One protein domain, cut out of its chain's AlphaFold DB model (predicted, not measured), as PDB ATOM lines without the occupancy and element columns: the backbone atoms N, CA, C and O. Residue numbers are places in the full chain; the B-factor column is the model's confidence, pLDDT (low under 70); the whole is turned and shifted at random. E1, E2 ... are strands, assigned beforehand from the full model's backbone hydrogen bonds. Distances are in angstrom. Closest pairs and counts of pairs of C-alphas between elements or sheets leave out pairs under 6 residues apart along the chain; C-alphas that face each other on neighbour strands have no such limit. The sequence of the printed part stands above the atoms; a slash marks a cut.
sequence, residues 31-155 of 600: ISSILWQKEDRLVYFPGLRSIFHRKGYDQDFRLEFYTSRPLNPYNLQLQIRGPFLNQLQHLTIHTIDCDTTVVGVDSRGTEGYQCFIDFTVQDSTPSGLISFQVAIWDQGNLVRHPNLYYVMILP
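Overview. This is residues 31 to 155 of the 600 residues of an uncharacterized protein of Pseudobacteriovorax antillogorgiicola (UniProt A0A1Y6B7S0). Two strongly twisted sheets lie face to face as a sandwich, five strands in one and four in the other, their strands crossed at 39 degrees. The long hairpin of E6 and E7 makes one end of the longest axis, and the chain changes from sheet to sheet at five of its links. The printed part has 125 residues with nine named strands, E1 to E9 in order along the chain, and no named helix; the class is all strand. One sheet runs E2, E1, E4, E7, E6, antiparallel throughout; the other runs E3, E9, E8, E5 and is mixed. The whole is compact, with a radius of gyration of the C-alphas of 14.9 A and spans of 46 by 32 by 24 A.

Along the chain. E1, residues 31 to 37, begins with C-alpha 31 at (-51.400, 42.591, -21.301) and is 20.9 A long. E2, residues 42 to 44, and E3, residues 49 to 51, measure 6.8 A and 7.0 A. E4, residues 59 to 67, is 26.3 A long, and E5, residues 76 to 81, 16.2 A. E6, residues 91 to 105, is 34.5 A long and bends by 68 degrees at residue 101; C-alpha 105 is at (-61.747, 47.530, -23.798). E7, residues 111 to 121, is 32.3 A long, and E8, residues 128 to 138, 31.5 A. E9, residues 141 to 154, spans 31.4 A, bends by 66 degrees at residue 147 and ends with C-alpha 154 at (-25.563, 41.822, -31.721).

Arrangement. In the larger sheet E1 and E2 form a hairpin, with N 44 and O 35 2.8 A apart. E1 and E4 are antiparallel at 171 degrees, with N 34 and O 64 at 2.8 A. E4 and E7 are antiparallel at 162 degrees, with N 63 and O 117 at 2.8 A. E6 and E7 form a hairpin, with N 99 and O 114 at 2.8 A. In the other sheet E3 and E9 are parallel at 40 degrees, with N 153 and O 50 at 2.8 A. E8 and E9 form a hairpin, with N 132 and O 150 at 2.8 A. E8 and E5 are antiparallel at 155 degrees, with N 79 and O 133 at 2.7 A. Between the sheets, the closest C-alphas of E1 and E9 are those of Ser 33 and Asn 147, 6.3 A apart, while E6 and E8 are apart.

Size, cuts and confidence. The two C-alphas farthest apart are those of Gly 56 and Arg 108, at 47.1 A. The printed part has no cut, and no link is long. The mean pLDDT of the printed part is 76.4; 34 residues are under 70, among them residues 45 to 50, 82 to 89 and 101 to 111.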
ATOM      1  N   ILE A  31     -50.511  43.280 -20.364       69.62
ATOM      2  CA  ILE A  31     -51.400  42.591 -21.301       69.62
ATOM      3  C   ILE A  31     -50.605  42.088 -22.509       69.62
ATOM      4  O   ILE A  31     -50.713  40.926 -22.896       69.62
ATOM      5  N   SER A  32     -49.789  42.949 -23.111       67.38
ATOM      6  CA  SER A  32     -48.970  42.623 -24.281       67.38
ATOM      7  C   SER A  32     -47.808  43.595 -24.412       67.38
ATOM      8  O   SER A  32     -47.774  44.643 -23.763       67.38
ATOM      9  N   SER A  33     -46.844  43.237 -25.250       75.38
ATOM     10  CA  SER A  33     -45.693  44.071 -25.553       75.38
ATOM     11  C   SER A  33     -45.041  43.644 -26.863       75.38
ATOM     12  O   SER A  33     -45.144  42.495 -27.299       75.38
ATOM     13  N   ILE A  34     -44.347  44.582 -27.487       75.94
ATOM     14  CA  ILE A  34     -43.674  44.412 -28.765       75.94
ATOM     15  C   ILE A  34     -42.466  45.348 -28.823       75.94
ATOM     16  O   ILE A  34     -42.504  46.464 -28.303       75.94
ATOM     17  N   LEU A  35     -41.378  44.884 -29.430       81.69
ATOM     18  CA  LEU A  35     -40.200  45.704 -29.683       81.69
ATOM     19  C   LEU A  35     -40.042  45.886 -31.192       81.69
ATOM     20  O   LEU A  35     -39.902  44.920 -31.936       81.69
ATOM     21  N   TRP A  36     -40.060  47.133 -31.632       83.44
ATOM     22  CA  TRP A  36     -39.932  47.549 -33.019       83.44
ATOM     23  C   TRP A  36     -38.519  48.052 -33.284       83.44
ATOM     24  O   TRP A  36     -38.009  48.848 -32.496       83.44
ATOM     25  N   GLN A  37     -37.935  47.691 -34.424       85.00
ATOM     26  CA  GLN A  37     -36.833  48.439 -35.033       85.00
ATOM     27  C   GLN A  37     -37.413  49.302 -36.151       85.00
ATOM     28  O   GLN A  37     -37.913  48.784 -37.154       85.00
ATOM     29  N   LYS A  38     -37.399  50.623 -35.952       81.25
ATOM     30  CA  LYS A  38     -38.193  51.560 -36.763       81.25
ATOM     31  C   LYS A  38     -37.766  51.581 -38.227       81.25
ATOM     32  O   LYS A  38     -38.616  51.580 -39.112       81.25
ATOM     33  N   GLU A  39     -36.463  51.601 -38.475       76.50
ATOM     34  CA  GLU A  39     -35.924  51.771 -39.825       76.50
ATOM     35  C   GLU A  39     -36.054  50.522 -40.691       76.50
ATOM     36  O   GLU A  39     -36.465  50.598 -41.848       76.50
ATOM     37  N   ASP A  40     -35.760  49.365 -40.101       67.88
ATOM     38  CA  ASP A  40     -35.782  48.078 -40.799       67.88
ATOM     39  C   ASP A  40     -37.165  47.444 -40.826       67.88
ATOM     40  O   ASP A  40     -37.376  46.418 -41.471       67.88
ATOM     41  N   ARG A  41     -38.118  48.078 -40.137       74.25
ATOM     42  CA  ARG A  41     -39.486  47.605 -39.988       74.25
ATOM     43  C   ARG A  41     -39.535  46.167 -39.464       74.25
ATOM     44  O   ARG A  41     -40.368  45.366 -39.888       74.25
ATOM     45  N   LEU A  42     -38.631  45.852 -38.537       69.56
ATOM     46  CA  LEU A  42     -38.552  44.547 -37.892       69.56
ATOM     47  C   LEU A  42     -39.279  44.558 -36.552       69.56
ATOM     48  O   LEU A  42     -39.300  45.561 -35.833       69.56
ATOM     49  N   VAL A  43     -39.869  43.410 -36.235       68.94
ATOM     50  CA  VAL A  43     -40.615  43.171 -35.002       68.94
ATOM     51  C   VAL A  43     -39.969  42.045 -34.212       68.94
ATOM     52  O   VAL A  43     -39.750  40.950 -34.738       68.94
ATOM     53  N   TYR A  44     -39.746  42.310 -32.929       73.12
ATOM     54  CA  TYR A  44     -39.194  41.386 -31.953       73.12
ATOM     55  C   TYR A  44     -40.196  41.114 -30.832       73.12
ATOM     56  O   TYR A  44     -40.958  41.992 -30.408       73.12
ATOM     57  N   PHE A  45     -40.167  39.884 -30.326       69.44
ATOM     58  CA  PHE A  45     -41.109  39.395 -29.325       69.44
ATOM     59  C   PHE A  45     -40.425  39.195 -27.973       69.44
ATOM     60  O   PHE A  45     -39.259  38.790 -27.925       69.44
ATOM     61  N   PRO A  46     -41.133  39.457 -26.865       64.06
ATOM     62  CA  PRO A  46     -40.570  39.255 -25.541       64.06
ATOM     63  C   PRO A  46     -40.258  37.773 -25.302       64.06
ATOM     64  O   PRO A  46     -40.993  36.884 -25.728       64.06
ATOM     65  N   GLY A  47     -39.149  37.505 -24.618       58.44
ATOM     66  CA  GLY A  47     -38.681  36.164 -24.266       58.44
ATOM     67  C   GLY A  47     -38.051  35.373 -25.414       58.44
ATOM     68  O   GLY A  47     -37.462  34.327 -25.149       58.44
ATOM     69  N   LEU A  48     -38.121  35.853 -26.661       52.94
ATOM     70  CA  LEU A  48     -37.457  35.213 -27.797       52.94
ATOM     71  C   LEU A  48     -36.060  35.797 -28.010       52.94
ATOM     72  O   LEU A  48     -35.832  36.991 -27.805       52.94
ATOM     73  N   ARG A  49     -35.121  34.935 -28.415       58.50
ATOM     74  CA  ARG A  49     -33.788  35.359 -28.850       58.50
ATOM     75  C   ARG A  49     -33.874  35.793 -30.304       58.50
ATOM     76  O   ARG A  49     -34.198  34.979 -31.162       58.50
ATOM     77  N   SER A  50     -33.539  37.045 -30.565       65.56
ATOM     78  CA  SER A  50     -33.590  37.647 -31.896       65.56
ATOM     79  C   SER A  50     -32.201  38.053 -32.371       65.56
ATOM     80  O   SER A  50     -31.326  38.344 -31.551       65.56
ATOM     81  N   ILE A  51     -31.976  38.089 -33.684       71.44
ATOM     82  CA  ILE A  51     -30.718  38.606 -34.237       71.44
ATOM     83  C   ILE A  51     -30.916  40.078 -34.581       71.44
ATOM     84  O   ILE A  51     -31.842  40.458 -35.297       71.44
ATOM     85  N   PHE A  52     -30.032  40.921 -34.057       76.31
ATOM     86  CA  PHE A  52     -30.029  42.338 -34.370       76.31
ATOM     87  C   PHE A  52     -29.284  42.586 -35.682       76.31
ATOM     88  O   PHE A  52     -28.099  42.268 -35.815       76.31
ATOM     89  N   HIS A  53     -29.972  43.179 -36.655       69.50
ATOM     90  CA  HIS A  53     -29.387  43.499 -37.950       69.50
ATOM     91  C   HIS A  53     -28.616  44.820 -37.872       69.50
ATOM     92  O   HIS A  53     -29.187  45.903 -37.936       69.50
ATOM     93  N   ARG A  54     -27.289  44.734 -37.742       71.06
ATOM     94  CA  ARG A  54     -26.416  45.913 -37.784       71.06
ATOM     95  C   ARG A  54     -26.234  46.428 -39.200       71.06
ATOM     96  O   ARG A  54     -25.821  45.679 -40.080       71.06
ATOM     97  N   LYS A  55     -26.449  47.731 -39.383       71.44
ATOM     98  CA  LYS A  55     -26.230  48.422 -40.661       71.44
ATOM     99  C   LYS A  55     -25.112  49.471 -40.637       71.44
ATOM    100  O   LYS A  55     -24.961  50.210 -41.603       71.44
ATOM    101  N   GLY A  56     -24.295  49.501 -39.580       74.31
ATOM    102  CA  GLY A  56     -23.165  50.434 -39.471       74.31
ATOM    103  C   GLY A  56     -23.583  51.865 -39.120       74.31
ATOM    104  O   GLY A  56     -22.898  52.816 -39.486       74.31
ATOM    105  N   TYR A  57     -24.746  52.021 -38.489       80.06
ATOM    106  CA  TYR A  57     -25.259  53.285 -37.975       80.06
ATOM    107  C   TYR A  57     -26.242  53.018 -36.823       80.06
ATOM    108  O   TYR A  57     -26.765  51.905 -36.683       80.06
ATOM    109  N   ASP A  58     -26.455  54.041 -35.997       88.25
ATOM    110  CA  ASP A  58     -27.330  54.042 -34.824       88.25
ATOM    111  C   ASP A  58     -28.752  53.570 -35.170       88.25
ATOM    112  O   ASP A  58     -29.356  54.067 -36.112       88.25
ATOM    113  N   GLN A  59     -29.290  52.602 -34.425       86.00
ATOM    114  CA  GLN A  59     -30.603  52.020 -34.723       86.00
ATOM    115  C   GLN A  59     -31.648  52.458 -33.707       86.00
ATOM    116  O   GLN A  59     -31.463  52.276 -32.498       86.00
ATOM    117  N   ASP A  60     -32.772  52.953 -34.216       90.94
ATOM    118  CA  ASP A  60     -33.904  53.378 -33.407       90.94
ATOM    119  C   ASP A  60     -34.884  52.243 -33.135       90.94
ATOM    120  O   ASP A  60     -35.406  51.578 -34.038       90.94
ATOM    121  N   PHE A  61     -35.206  52.103 -31.857       91.06
ATOM    122  CA  PHE A  61     -36.156  51.144 -31.345       91.06
ATOM    123  C   PHE A  61     -37.347  51.824 -30.690       91.06
ATOM    124  O   PHE A  61     -37.240  52.912 -30.120       91.06
ATOM    125  N   ARG A  62     -38.480  51.126 -30.730       91.25
ATOM    126  CA  ARG A  62     -39.646  51.410 -29.895       91.25
ATOM    127  C   ARG A  62     -40.027  50.146 -29.153       91.25
ATOM    128  O   ARG A  62     -40.357  49.155 -29.784       91.25
ATOM    129  N   LEU A  63     -40.021  50.170 -27.831       88.62
ATOM    130  CA  LEU A  63     -40.665  49.137 -27.028       88.62
ATOM    131  C   LEU A  63     -42.043  49.647 -26.650       88.62
ATOM    132  O   LEU A  63     -42.151  50.645 -25.950       88.62
ATOM    133  N   GLU A  64     -43.082  48.979 -27.114       84.62
ATOM    134  CA  GLU A  64     -44.471  49.344 -26.872       84.62
ATOM    135  C   GLU A  64     -45.150  48.240 -26.071       84.62
ATOM    136  O   GLU A  64     -44.936  47.058 -26.331       84.62
ATOM    137  N   PHE A  65     -45.940  48.604 -25.068       80.44
ATOM    138  CA  PHE A  65     -46.600  47.640 -24.202       80.44
ATOM    139  C   PHE A  65     -47.901  48.181 -23.624       80.44
ATOM    140  O   PHE A  65     -48.105  49.386 -23.513       80.44
ATOM    141  N   TYR A  66     -48.777  47.259 -23.245       81.19
ATOM    142  CA  TYR A  66     -50.135  47.545 -22.811       81.19
ATOM    143  C   TYR A  66     -50.358  47.019 -21.402       81.19
ATOM    144  O   TYR A  66     -49.906  45.924 -21.056       81.19
ATOM    145  N   THR A  67     -51.061  47.792 -20.585       81.56
ATOM    146  CA  THR A  67     -51.262  47.492 -19.163       81.56
ATOM    147  C   THR A  67     -52.717  47.640 -18.747       81.56
ATOM    148  O   THR A  67     -53.474  48.368 -19.386       81.56
ATOM    149  N   SER A  68     -53.113  46.939 -17.681       79.44
ATOM    150  CA  SER A  68     -54.493  46.938 -17.164       79.44
ATOM    151  C   SER A  68     -54.917  48.230 -16.455       79.44
ATOM    152  O   SER A  68     -56.076  48.378 -16.080       79.44
ATOM    153  N   ARG A  69     -53.983  49.161 -16.223       84.38
ATOM    154  CA  ARG A  69     -54.231  50.454 -15.571       84.38
ATOM    155  C   ARG A  69     -53.191  51.485 -16.009       84.38
ATOM    156  O   ARG A  69     -52.079  51.080 -16.346       84.38
ATOM    157  N   PRO A  70     -53.491  52.793 -15.960       85.19
ATOM    158  CA  PRO A  70     -52.571  53.804 -16.456       85.19
ATOM    159  C   PRO A  70     -51.286  53.809 -15.628       85.19
ATOM    160  O   PRO A  70     -51.314  53.759 -14.392       85.19
ATOM    161  N   LEU A  71     -50.154  53.893 -16.321       87.56
ATOM    162  CA  LEU A  71     -48.840  54.023 -15.707       87.56
ATOM    163  C   LEU A  71     -48.322  55.444 -15.843       87.56
ATOM    164  O   LEU A  71     -48.527  56.119 -16.845       87.56
ATOM    165  N   ASN A  72     -47.604  55.884 -14.815       88.75
ATOM    166  CA  ASN A  72     -46.821  57.099 -14.914       88.75
ATOM    167  C   ASN A  72     -45.504  56.772 -15.648       88.75
ATOM    168  O   ASN A  72     -44.798  55.871 -15.185       88.75
ATOM    169  N   PRO A  73     -45.128  57.496 -16.719       89.25
ATOM    170  CA  PRO A  73     -43.846  57.319 -17.403       89.25
ATOM    171  C   PRO A  73     -42.635  57.317 -16.460       89.25
ATOM    172  O   PRO A  73     -41.702  56.542 -16.654       89.25
ATOM    173  N   TYR A  74     -42.669  58.109 -15.380       89.75
ATOM    174  CA  TYR A  74     -41.592  58.165 -14.381       89.75
ATOM    175  C   TYR A  74     -41.418  56.867 -13.577       89.75
ATOM    176  O   TYR A  74     -40.395  56.687 -12.917       89.75
ATOM    177  N   ASN A  75     -42.392  55.956 -13.628       90.50
ATOM    178  CA  ASN A  75     -42.304  54.646 -12.989       90.50
ATOM    179  C   ASN A  75     -41.645  53.597 -13.890       90.50
ATOM    180  O   ASN A  75     -41.411  52.478 -13.435       90.50
ATOM    181  N   LEU A  76     -41.356  53.920 -15.150       90.25
ATOM    182  CA  LEU A  76     -40.746  52.997 -16.094       90.25
ATOM    183  C   LEU A  76     -39.230  53.148 -16.082       90.25
ATOM    184  O   LEU A  76     -38.689  54.244 -16.205       90.25
ATOM    185  N   GLN A  77     -38.534  52.022 -15.976       89.19
ATOM    186  CA  GLN A  77     -37.086  51.967 -16.080       89.19
ATOM    187  C   GLN A  77     -36.684  50.911 -17.108       89.19
ATOM    188  O   GLN A  77     -36.820  49.713 -16.859       89.19
ATOM    189  N   LEU A  78     -36.132  51.350 -18.241       87.00
ATOM    190  CA  LEU A  78     -35.464  50.449 -19.177       87.00
ATOM    191  C   LEU A  78     -34.114  50.023 -18.581       87.00
ATOM    192  O   LEU A  78     -33.231  50.841 -18.331       87.00
ATOM    193  N   GLN A  79     -33.974  48.732 -18.320       84.12
ATOM    194  CA  GLN A  79     -32.756  48.070 -17.877       84.12
ATOM    195  C   GLN A  79     -32.191  47.281 -19.050       84.12
ATOM    196  O   GLN A  79     -32.917  46.565 -19.730       84.12
ATOM    197  N   ILE A  80     -30.886  47.374 -19.265       75.19
ATOM    198  CA  ILE A  80     -30.197  46.586 -20.285       75.19
ATOM    199  C   ILE A  80     -29.241  45.645 -19.566       75.19
ATOM    200  O   ILE A  80     -28.674  46.021 -18.538       75.19
ATOM    201  N   ARG A  81     -29.123  44.405 -20.047       75.31
ATOM    202  CA  ARG A  81     -28.213  43.365 -19.533       75.31
ATOM    203  C   ARG A  81     -27.395  42.750 -20.675       75.31
ATOM    204  O   ARG A  81     -27.798  42.831 -21.823       75.31
ATOM    205  N   GLY A  82     -26.203  42.236 -20.380       67.62
ATOM    206  CA  GLY A  82     -25.182  41.937 -21.385       67.62
ATOM    207  C   GLY A  82     -23.747  42.021 -20.833       67.62
ATOM    208  O   GLY A  82     -23.508  42.714 -19.840       67.62
ATOM    209  N   PRO A  83     -22.783  41.319 -21.450       52.72
ATOM    210  CA  PRO A  83     -21.438  41.119 -20.902       52.72
ATOM    211  C   PRO A  83     -20.558  42.382 -20.821       52.72
ATOM    212  O   PRO A  83     -19.520  42.352 -20.166       52.72
ATOM    213  N   PHE A  84     -20.974  43.509 -21.412       60.16
ATOM    214  CA  PHE A  84     -20.161  44.736 -21.519       60.16
ATOM    215  C   PHE A  84     -20.705  45.935 -20.710       60.16
ATOM    216  O   PHE A  84     -20.297  47.078 -20.902       60.16
ATOM    217  N   LEU A  85     -21.638  45.705 -19.785       50.44
ATOM    218  CA  LEU A  85     -22.540  46.745 -19.266       50.44
ATOM    219  C   LEU A  85     -22.078  47.632 -18.117       50.44
ATOM    220  O   LEU A  85     -22.884  48.374 -17.557       50.44
ATOM    221  N   ASN A  86     -20.783  47.690 -17.838       52.19
ATOM    222  CA  ASN A  86     -20.293  48.827 -17.054       52.19
ATOM    223  C   ASN A  86     -20.356  50.151 -17.857       52.19
ATOM    224  O   ASN A  86     -19.999  51.199 -17.328       52.19
ATOM    225  N   GLN A  87     -20.828  50.129 -19.113       53.03
ATOM    226  CA  GLN A  87     -20.914  51.283 -20.005       53.03
ATOM    227  C   GLN A  87     -22.325  51.421 -20.611       53.03
ATOM    228  O   GLN A  87     -22.583  51.012 -21.736       53.03
ATOM    229  N   LEU A  88     -23.241  52.081 -19.889       55.94
ATOM    230  CA  LEU A  88     -24.533  52.575 -20.420       55.94
ATOM    231  C   LEU A  88     -24.374  53.631 -21.541       55.94
ATOM    232  O   LEU A  88     -25.362  54.177 -22.015       55.94
ATOM    233  N   GLN A  89     -23.145  53.948 -21.957       66.56
ATOM    234  CA  GLN A  89     -22.831  55.030 -22.895       66.56
ATOM    235  C   GLN A  89     -23.332  54.771 -24.323       66.56
ATOM    236  O   GLN A  89     -23.438  55.713 -25.100       66.56
ATOM    237  N   HIS A  90     -23.667  53.521 -24.647       73.75
ATOM    238  CA  HIS A  90     -24.057  53.100 -25.993       73.75
ATOM    239  C   HIS A  90     -25.570  53.107 -26.242       73.75
ATOM    240  O   HIS A  90     -26.023  52.675 -27.301       73.75
ATOM    241  N   LEU A  91     -26.363  53.586 -25.278       80.81
ATOM    242  CA  LEU A  91     -27.809  53.682 -25.415       80.81
ATOM    243  C   LEU A  91     -28.306  55.077 -25.050       80.81
ATOM    244  O   LEU A  91     -27.969  55.614 -23.997       80.81
ATOM    245  N   THR A  92     -29.161  55.632 -25.902       87.62
ATOM    246  CA  THR A  92     -29.846  56.900 -25.636       87.62
ATOM    247  C   THR A  92     -31.346  56.653 -25.571       87.62
ATOM    248  O   THR A  92     -31.931  56.193 -26.544       87.62
ATOM    249  N   ILE A  93     -31.969  56.925 -24.422       89.69
ATOM    250  CA  ILE A  93     -33.433  56.919 -24.295       89.69
ATOM    251  C   ILE A  93     -33.928  58.293 -24.735       89.69
ATOM    252  O   ILE A  93     -33.511  59.301 -24.164       89.69
ATOM    253  N   HIS A  94     -34.816  58.327 -25.723       90.38
ATOM    254  CA  HIS A  94     -35.369  59.573 -26.256       90.38
ATOM    255  C   HIS A  94     -36.654  59.962 -25.554       90.38
ATOM    256  O   HIS A  94     -36.803  61.093 -25.096       90.38
ATOM    257  N   THR A  95     -37.570  59.001 -25.457       91.12
ATOM    258  CA  THR A  95     -38.935  59.250 -25.004       91.12
ATOM    259  C   THR A  95     -39.427  58.062 -24.199       91.12
ATOM    260  O   THR A  95     -39.241  56.914 -24.595       91.12
ATOM    261  N   ILE A  96     -40.086  58.351 -23.084       91.50
ATOM    262  CA  ILE A  96     -40.917  57.405 -22.346       91.50
ATOM    263  C   ILE A  96     -42.270  58.086 -22.220       91.50
ATOM    264  O   ILE A  96     -42.346  59.171 -21.642       91.50
ATOM    265  N   ASP A  97     -43.309  57.470 -22.763       91.19
ATOM    266  CA  ASP A  97     -44.660  58.013 -22.703       91.19
ATOM    267  C   ASP A  97     -45.670  56.905 -22.406       91.19
ATOM    268  O   ASP A  97     -45.465  55.739 -22.746       91.19
ATOM    269  N   CYS A  98     -46.747  57.282 -21.734       87.94
ATOM    270  CA  CYS A  98     -47.858  56.416 -21.394       87.94
ATOM    271  C   CYS A  98     -49.137  57.186 -21.651       87.94
ATOM    272  O   CYS A  98     -49.422  58.180 -20.977       87.94
ATOM    273  N   ASP A  99     -49.912  56.703 -22.611       80.44
ATOM    274  CA  ASP A  99     -51.205  57.275 -22.898       80.44
ATOM    275  C   ASP A  99     -52.175  56.920 -21.764       80.44
ATOM    276  O   ASP A  99     -52.374  55.760 -21.393       80.44
ATOM    277  N   THR A 100     -52.769  57.956 -21.181       72.88
ATOM    278  CA  THR A 100     -53.834  57.810 -20.184       72.88
ATOM    279  C   THR A 100     -55.193  57.526 -20.821       72.88
ATOM    280  O   THR A 100     -56.156  57.278 -20.099       72.88
ATOM    281  N   THR A 101     -55.296  57.602 -22.150       65.38
ATOM    282  CA  THR A 101     -56.509  57.261 -22.884       65.38
ATOM    283  C   THR A 101     -56.596  55.759 -23.131       65.38
ATOM    284  O   THR A 101     -55.605  55.059 -23.331       65.38
ATOM    285  N   VAL A 102     -57.823  55.252 -23.047       63.62
ATOM    286  CA  VAL A 102     -58.132  53.832 -23.191       63.62
ATOM    287  C   VAL A 102     -57.963  53.443 -24.653       63.62
ATOM    288  O   VAL A 102     -58.734  53.882 -25.505       63.62
ATOM    289  N   VAL A 103     -56.976  52.598 -24.939       59.91
ATOM    290  CA  VAL A 103     -56.655  52.168 -26.311       59.91
ATOM    291  C   VAL A 103     -57.487  50.945 -26.722       59.91
ATOM    292  O   VAL A 103     -57.643  50.653 -27.905       59.91
ATOM    293  N   GLY A 104     -58.113  50.260 -25.759       56.75
ATOM    294  CA  GLY A 104     -59.078  49.192 -26.013       56.75
ATOM    295  C   GLY A 104     -59.799  48.738 -24.744       56.75
ATOM    296  O   GLY A 104     -59.311  48.955 -23.639       56.75
ATOM    297  N   VAL A 105     -60.962  48.104 -24.903       50.41
ATOM    298  CA  VAL A 105     -61.747  47.530 -23.798       50.41
ATOM    299  C   VAL A 105     -61.919  46.039 -24.066       50.41
ATOM    300  O   VAL A 105     -62.401  45.650 -25.134       50.41
ATOM    301  N   ASP A 106     -61.488  45.185 -23.139       52.31
ATOM    302  CA  ASP A 106     -61.742  43.749 -23.254       52.31
ATOM    303  C   ASP A 106     -63.227  43.416 -22.990       52.31
ATOM    304  O   ASP A 106     -64.024  44.243 -22.551       52.31
ATOM    305  N   SER A 107     -63.641  42.172 -23.227       40.34
ATOM    306  CA  SER A 107     -65.027  41.733 -22.979       40.34
ATOM    307  C   SER A 107     -65.481  41.808 -21.518       40.34
ATOM    308  O   SER A 107     -66.661  41.592 -21.243       40.34
ATOM    309  N   ARG A 108     -64.555  42.014 -20.578       47.12
ATOM    310  CA  ARG A 108     -64.832  42.184 -19.149       47.12
ATOM    311  C   ARG A 108     -64.937  43.661 -18.761       47.12
ATOM    312  O   ARG A 108     -65.218  43.943 -17.602       47.12
ATOM    313  N   GLY A 109     -64.778  44.583 -19.713       54.75
ATOM    314  CA  GLY A 109     -64.770  46.018 -19.451       54.75
ATOM    315  C   GLY A 109     -63.407  46.536 -18.989       54.75
ATOM    316  O   GLY A 109     -63.331  47.659 -18.500       54.75
ATOM    317  N   THR A 110     -62.345  45.736 -19.113       56.72
ATOM    318  CA  THR A 110     -60.993  46.116 -18.696       56.72
ATOM    319  C   THR A 110     -60.385  47.025 -19.749       56.72
ATOM    320  O   THR A 110     -60.213  46.631 -20.904       56.72
ATOM    321  N   GLU A 111     -60.074  48.244 -19.339       65.69
ATOM    322  CA  GLU A 111     -59.434  49.258 -20.164       65.69
ATOM    323  C   GLU A 111     -57.931  48.966 -20.300       65.69
ATOM    324  O   GLU A 111     -57.236  48.733 -19.310       65.69
ATOM    325  N   GLY A 112     -57.427  48.952 -21.533       72.88
ATOM    326  CA  GLY A 112     -56.006  48.811 -21.841       72.88
ATOM    327  C   GLY A 112     -55.344  50.170 -22.045       72.88
ATOM    328  O   GLY A 112     -55.825  50.982 -22.836       72.88
ATOM    329  N   TYR A 113     -54.221  50.389 -21.368       80.25
ATOM    330  CA  TYR A 113     -53.437  51.624 -21.433       80.25
ATOM    331  C   TYR A 113     -52.103  51.351 -22.121       80.25
ATOM    332  O   TYR A 113     -51.397  50.411 -21.741       80.25
ATOM    333  N   GLN A 114     -51.768  52.151 -23.131       84.81
ATOM    334  CA  GLN A 114     -50.559  51.989 -23.939       84.81
ATOM    335  C   GLN A 114     -49.404  52.793 -23.346       84.81
ATOM    336  O   GLN A 114     -49.550  53.967 -23.023       84.81
ATOM    337  N   CYS A 115     -48.232  52.182 -23.265       87.19
ATOM    338  CA  CYS A 115     -46.973  52.852 -22.980       87.19
ATOM    339  C   CYS A 115     -45.956  52.517 -24.065       87.19
ATOM    340  O   CYS A 115     -45.960  51.413 -24.617       87.19
ATOM    341  N   PHE A 116     -45.041  53.440 -24.342       91.31
ATOM    342  CA  PHE A 116     -43.905  53.167 -25.205       91.31
ATOM    343  C   PHE A 116     -42.618  53.832 -24.717       91.31
ATOM    344  O   PHE A 116     -42.622  54.870 -24.056       91.31
ATOM    345  N   ILE A 117     -41.498  53.201 -25.058       92.38
ATOM    346  CA  ILE A 117     -40.141  53.677 -24.807       92.38
ATOM    347  C   ILE A 117     -39.413  53.704 -26.144       92.38
ATOM    348  O   ILE A 117     -39.179  52.655 -26.743       92.38
ATOM    349  N   ASP A 118     -39.042  54.896 -26.592       91.94
ATOM    350  CA  ASP A 118     -38.186  55.090 -27.757       91.94
ATOM    351  C   ASP A 118     -36.730  55.222 -27.307       91.94
ATOM    352  O   ASP A 118     -36.406  56.044 -26.444       91.94
ATOM    353  N   PHE A 119     -35.840  54.427 -27.898       93.38
ATOM    354  CA  PHE A 119     -34.415  54.446 -27.579       93.38
ATOM    355  C   PHE A 119     -33.560  54.095 -28.796       93.38
ATOM    356  O   PHE A 119     -34.010  53.385 -29.690       93.38
ATOM    357  N   THR A 120     -32.313  54.550 -28.804       91.62
ATOM    358  CA  THR A 120     -31.320  54.209 -29.828       91.62
ATOM    359  C   THR A 120     -30.248  53.316 -29.244       91.62
ATOM    360  O   THR A 120     -29.699  53.615 -28.177       91.62
ATOM    361  N   VAL A 121     -29.913  52.255 -29.971       87.25
ATOM    362  CA  VAL A 121     -28.693  51.472 -29.753       87.25
ATOM    363  C   VAL A 121     -27.628  52.013 -30.699       87.25
ATOM    364  O   VAL A 121     -27.799  51.956 -31.918       87.25
ATOM    365  N   GLN A 122     -26.542  52.550 -30.145       87.12
ATOM    366  CA  GLN A 122     -25.477  53.143 -30.948       87.12
ATOM    367  C   GLN A 122     -24.726  52.077 -31.750       87.12
ATOM    368  O   GLN A 122     -24.525  50.951 -31.275       87.12
ATOM    369  N   ASP A 123     -24.217  52.438 -32.925       83.25
ATOM    370  CA  ASP A 123     -23.378  51.536 -33.730       83.25
ATOM    371  C   ASP A 123     -22.103  51.111 -32.979       83.25
ATOM    372  O   ASP A 123     -21.612  49.996 -33.132       83.25
ATOM    373  N   SER A 124     -21.639  51.954 -32.055       81.94
ATOM    374  CA  SER A 124     -20.501  51.689 -31.169       81.94
ATOM    375  C   SER A 124     -20.742  50.592 -30.119       81.94
ATOM    376  O   SER A 124     -19.802  50.215 -29.420       81.94
ATOM    377  N   THR A 125     -21.968  50.071 -29.982       79.31
ATOM    378  CA  THR A 125     -22.280  49.010 -29.009       79.31
ATOM    379  C   THR A 125     -21.397  47.766 -29.266       79.31
ATOM    380  O   THR A 125     -21.195  47.365 -30.410       79.31
ATOM    381  N   PRO A 126     -20.820  47.102 -28.262       73.31
ATOM    382  CA  PRO A 126     -20.099  45.854 -28.511       73.31
ATOM    383  C   PRO A 126     -21.025  44.752 -29.054       73.31
ATOM    384  O   PRO A 126     -22.213  44.704 -28.729       73.31
ATOM    385  N   SER A 127     -20.486  43.864 -29.886       74.19
ATOM    386  CA  SER A 127     -21.168  42.628 -30.287       74.19
ATOM    387  C   SER A 127     -21.342  41.688 -29.099       74.19
ATOM    388  O   SER A 127     -20.537  41.691 -28.175       74.19
ATOM    389  N   GLY A 128     -22.382  40.861 -29.115       71.81
ATOM    390  CA  GLY A 128     -22.674  39.887 -28.069       71.81
ATOM    391  C   GLY A 128     -24.158  39.808 -27.731       71.81
ATOM    392  O   GLY A 128     -25.006  40.401 -28.394       71.81
ATOM    393  N   LEU A 129     -24.479  39.049 -26.686       72.12
ATOM    394  CA  LEU A 129     -25.846  38.914 -26.192       72.12
ATOM    395  C   LEU A 129     -26.224  40.135 -25.345       72.12
ATOM    396  O   LEU A 129     -25.607  40.388 -24.308       72.12
ATOM    397  N   ILE A 130     -27.255  40.862 -25.759       77.00
ATOM    398  CA  ILE A 130     -27.830  41.986 -25.021       77.00
ATOM    399  C   ILE A 130     -29.294  41.676 -24.735       77.00
ATOM    400  O   ILE A 130     -29.995  41.119 -25.570       77.00
ATOM    401  N   SER A 131     -29.791  42.031 -23.558       80.12
ATOM    402  CA  SER A 131     -31.214  41.963 -23.254       80.12
ATOM    403  C   SER A 131     -31.764  43.292 -22.768       80.12
ATOM    404  O   SER A 131     -31.086  44.047 -22.074       80.12
ATOM    405  N   PHE A 132     -33.006  43.570 -23.150       84.00
ATOM    406  CA  PHE A 132     -33.758  44.773 -22.813       84.00
ATOM    407  C   PHE A 132     -34.875  44.362 -21.869       84.00
ATOM    408  O   PHE A 132     -35.654  43.464 -22.177       84.00
ATOM    409  N   GLN A 133     -34.945  44.992 -20.708       86.69
ATOM    410  CA  GLN A 133     -35.933  44.703 -19.687       86.69
ATOM    411  C   GLN A 133     -36.593  45.993 -19.224       86.69
ATOM    412  O   GLN A 133     -35.905  46.857 -18.695       86.69
ATOM    413  N   VAL A 134     -37.913  46.122 -19.322       87.12
ATOM    414  CA  VAL A 134     -38.615  47.225 -18.648       87.12
ATOM    415  C   VAL A 134     -39.004  46.777 -17.247       87.12
ATOM    416  O   VAL A 134     -39.713  45.788 -17.054       87.12
ATOM    417  N   ALA A 135     -38.501  47.503 -16.258       86.94
ATOM    418  CA  ALA A 135     -38.901  47.370 -14.873       86.94
ATOM    419  C   ALA A 135     -39.881  48.497 -14.523       86.94
ATOM    420  O   ALA A 135     -39.687  49.640 -14.937       86.94
ATOM    421  N   ILE A 136     -40.937  48.169 -13.782       89.31
ATOM    422  CA  ILE A 136     -42.026  49.089 -13.454       89.31
ATOM    423  C   ILE A 136     -42.067  49.281 -11.945       89.31
ATOM    424  O   ILE A 136     -42.199  48.315 -11.196       89.31
ATOM    425  N   TRP A 137     -41.972  50.522 -11.484       87.38
ATOM    426  CA  TRP A 137     -42.221  50.862 -10.091       87.38
ATOM    427  C   TRP A 137     -43.721  50.827  -9.809       87.38
ATOM    428  O   TRP A 137     -44.472  51.701 -10.239       87.38
ATOM    429  N   ASP A 138     -44.147  49.818  -9.057       84.31
ATOM    430  CA  ASP A 138     -45.528  49.640  -8.639       84.31
ATOM    431  C   ASP A 138     -45.621  49.528  -7.114       84.31
ATOM    432  O   ASP A 138     -44.982  48.680  -6.490       84.31
ATOM    433  N   GLN A 139     -46.393  50.429  -6.498       84.19
ATOM    434  CA  GLN A 139     -46.585  50.509  -5.042       84.19
ATOM    435  C   GLN A 139     -45.267  50.502  -4.238       84.19
ATOM    436  O   GLN A 139     -45.174  49.910  -3.164       84.19
ATOM    437  N   GLY A 140     -44.227  51.162  -4.761       82.75
ATOM    438  CA  GLY A 140     -42.912  51.243  -4.116       82.75
ATOM    439  C   GLY A 140     -42.019  50.014  -4.315       82.75
ATOM    440  O   GLY A 140     -40.911  49.991  -3.784       82.75
ATOM    441  N   ASN A 141     -42.455  49.025  -5.099       82.19
ATOM    442  CA  ASN A 141     -41.654  47.866  -5.481       82.19
ATOM    443  C   ASN A 141     -41.298  47.927  -6.965       82.19
ATOM    444  O   ASN A 141     -42.121  48.292  -7.800       82.19
ATOM    445  N   LEU A 142     -40.077  47.520  -7.302       82.00
ATOM    446  CA  LEU A 142     -39.671  47.361  -8.690       82.00
ATOM    447  C   LEU A 142     -40.161  46.003  -9.210       82.00
ATOM    448  O   LEU A 142     -39.588  44.960  -8.889       82.00
ATOM    449  N   VAL A 143     -41.217  46.015 -10.016       80.81
ATOM    450  CA  VAL A 143     -41.797  44.833 -10.656       80.81
ATOM    451  C   VAL A 143     -41.119  44.602 -12.002       80.81
ATOM    452  O   VAL A 143     -40.996  45.505 -12.827       80.81
ATOM    453  N   ARG A 144     -40.670  43.371 -12.242       79.94
ATOM    454  CA  ARG A 144     -40.133  42.931 -13.534       79.94
ATOM    455  C   ARG A 144     -41.103  41.934 -14.138       79.94
ATOM    456  O   ARG A 144     -41.376  40.911 -13.516       79.94
ATOM    457  N   HIS A 145     -41.602  42.230 -15.331       70.81
ATOM    458  CA  HIS A 145     -42.546  41.358 -16.019       70.81
ATOM    459  C   HIS A 145     -41.835  40.565 -17.128       70.81
ATOM    460  O   HIS A 145     -41.065  41.166 -17.879       70.81
ATOM    461  N   PRO A 146     -42.077  39.247 -17.278       63.28
ATOM    462  CA  PRO A 146     -41.464  38.447 -18.344       63.28
ATOM    463  C   PRO A 146     -41.837  38.953 -19.745       63.28
ATOM    464  O   PRO A 146     -40.976  39.016 -20.613       63.28
ATOM    465  N   ASN A 147     -43.071  39.440 -19.941       67.25
ATOM    466  CA  ASN A 147     -43.468  40.090 -21.200       67.25
ATOM    467  C   ASN A 147     -42.689  41.385 -21.484       67.25
ATOM    468  O   ASN A 147     -42.774  41.910 -22.575       67.25
ATOM    469  N   LEU A 148     -41.925  41.940 -20.552       76.50
ATOM    470  CA  LEU A 148     -41.136  43.147 -20.799       76.50
ATOM    471  C   LEU A 148     -39.646  42.846 -20.911       76.50
ATOM    472  O   LEU A 148     -38.831  43.730 -20.667       76.50
ATOM    473  N   TYR A 149     -39.292  41.603 -21.241       75.56
ATOM    474  CA  TYR A 149     -37.923  41.129 -21.377       75.56
ATOM    475  C   TYR A 149     -37.656  40.658 -22.809       75.56
ATOM    476  O   TYR A 149     -38.346  39.772 -23.294       75.56
ATOM    477  N   TYR A 150     -36.641  41.205 -23.471       78.62
ATOM    478  CA  TYR A 150     -36.257  40.895 -24.851       78.62
ATOM    479  C   TYR A 150     -34.789  40.504 -24.891       78.62
ATOM    480  O   TYR A 150     -33.982  41.145 -24.220       78.62
ATOM    481  N   VAL A 151     -34.425  39.492 -25.677       70.69
ATOM    482  CA  VAL A 151     -33.036  39.038 -25.812       70.69
ATOM    483  C   VAL A 151     -32.604  39.186 -27.264       70.69
ATOM    484  O   VAL A 151     -33.215  38.619 -28.160       70.69
ATOM    485  N   MET A 152     -31.537  39.938 -27.501       79.19
ATOM    486  CA  MET A 152     -31.008  40.224 -28.830       79.19
ATOM    487  C   MET A 152     -29.526  39.858 -28.929       79.19
ATOM    488  O   MET A 152     -28.737  40.112 -28.022       79.19
ATOM    489  N   ILE A 153     -29.134  39.268 -30.051       73.75
ATOM    490  CA  ILE A 153     -27.743  38.968 -30.389       73.75
ATOM    491  C   ILE A 153     -27.245  40.070 -31.320       73.75
ATOM    492  O   ILE A 153     -27.758  40.207 -32.430       73.75
ATOM    493  N   LEU A 154     -26.244  40.838 -30.887       76.06
ATOM    494  CA  LEU A 154     -25.563  41.822 -31.721       76.06
ATOM    495  C   LEU A 154     -24.352  41.170 -32.399       76.06
ATOM    496  O   LEU A 154     -23.406  40.797 -31.703       76.06
ATOM    497  N   PRO A 155     -24.330  41.041 -33.732       61.94
ATOM    498  CA  PRO A 155     -23.160  40.537 -34.442       61.94
ATOM    499  C   PRO A 155     -21.998  41.550 -34.422       61.94
ATOM    500  O   PRO A 155     -22.183  42.747 -34.171       61.94
TER     501      PRO A 155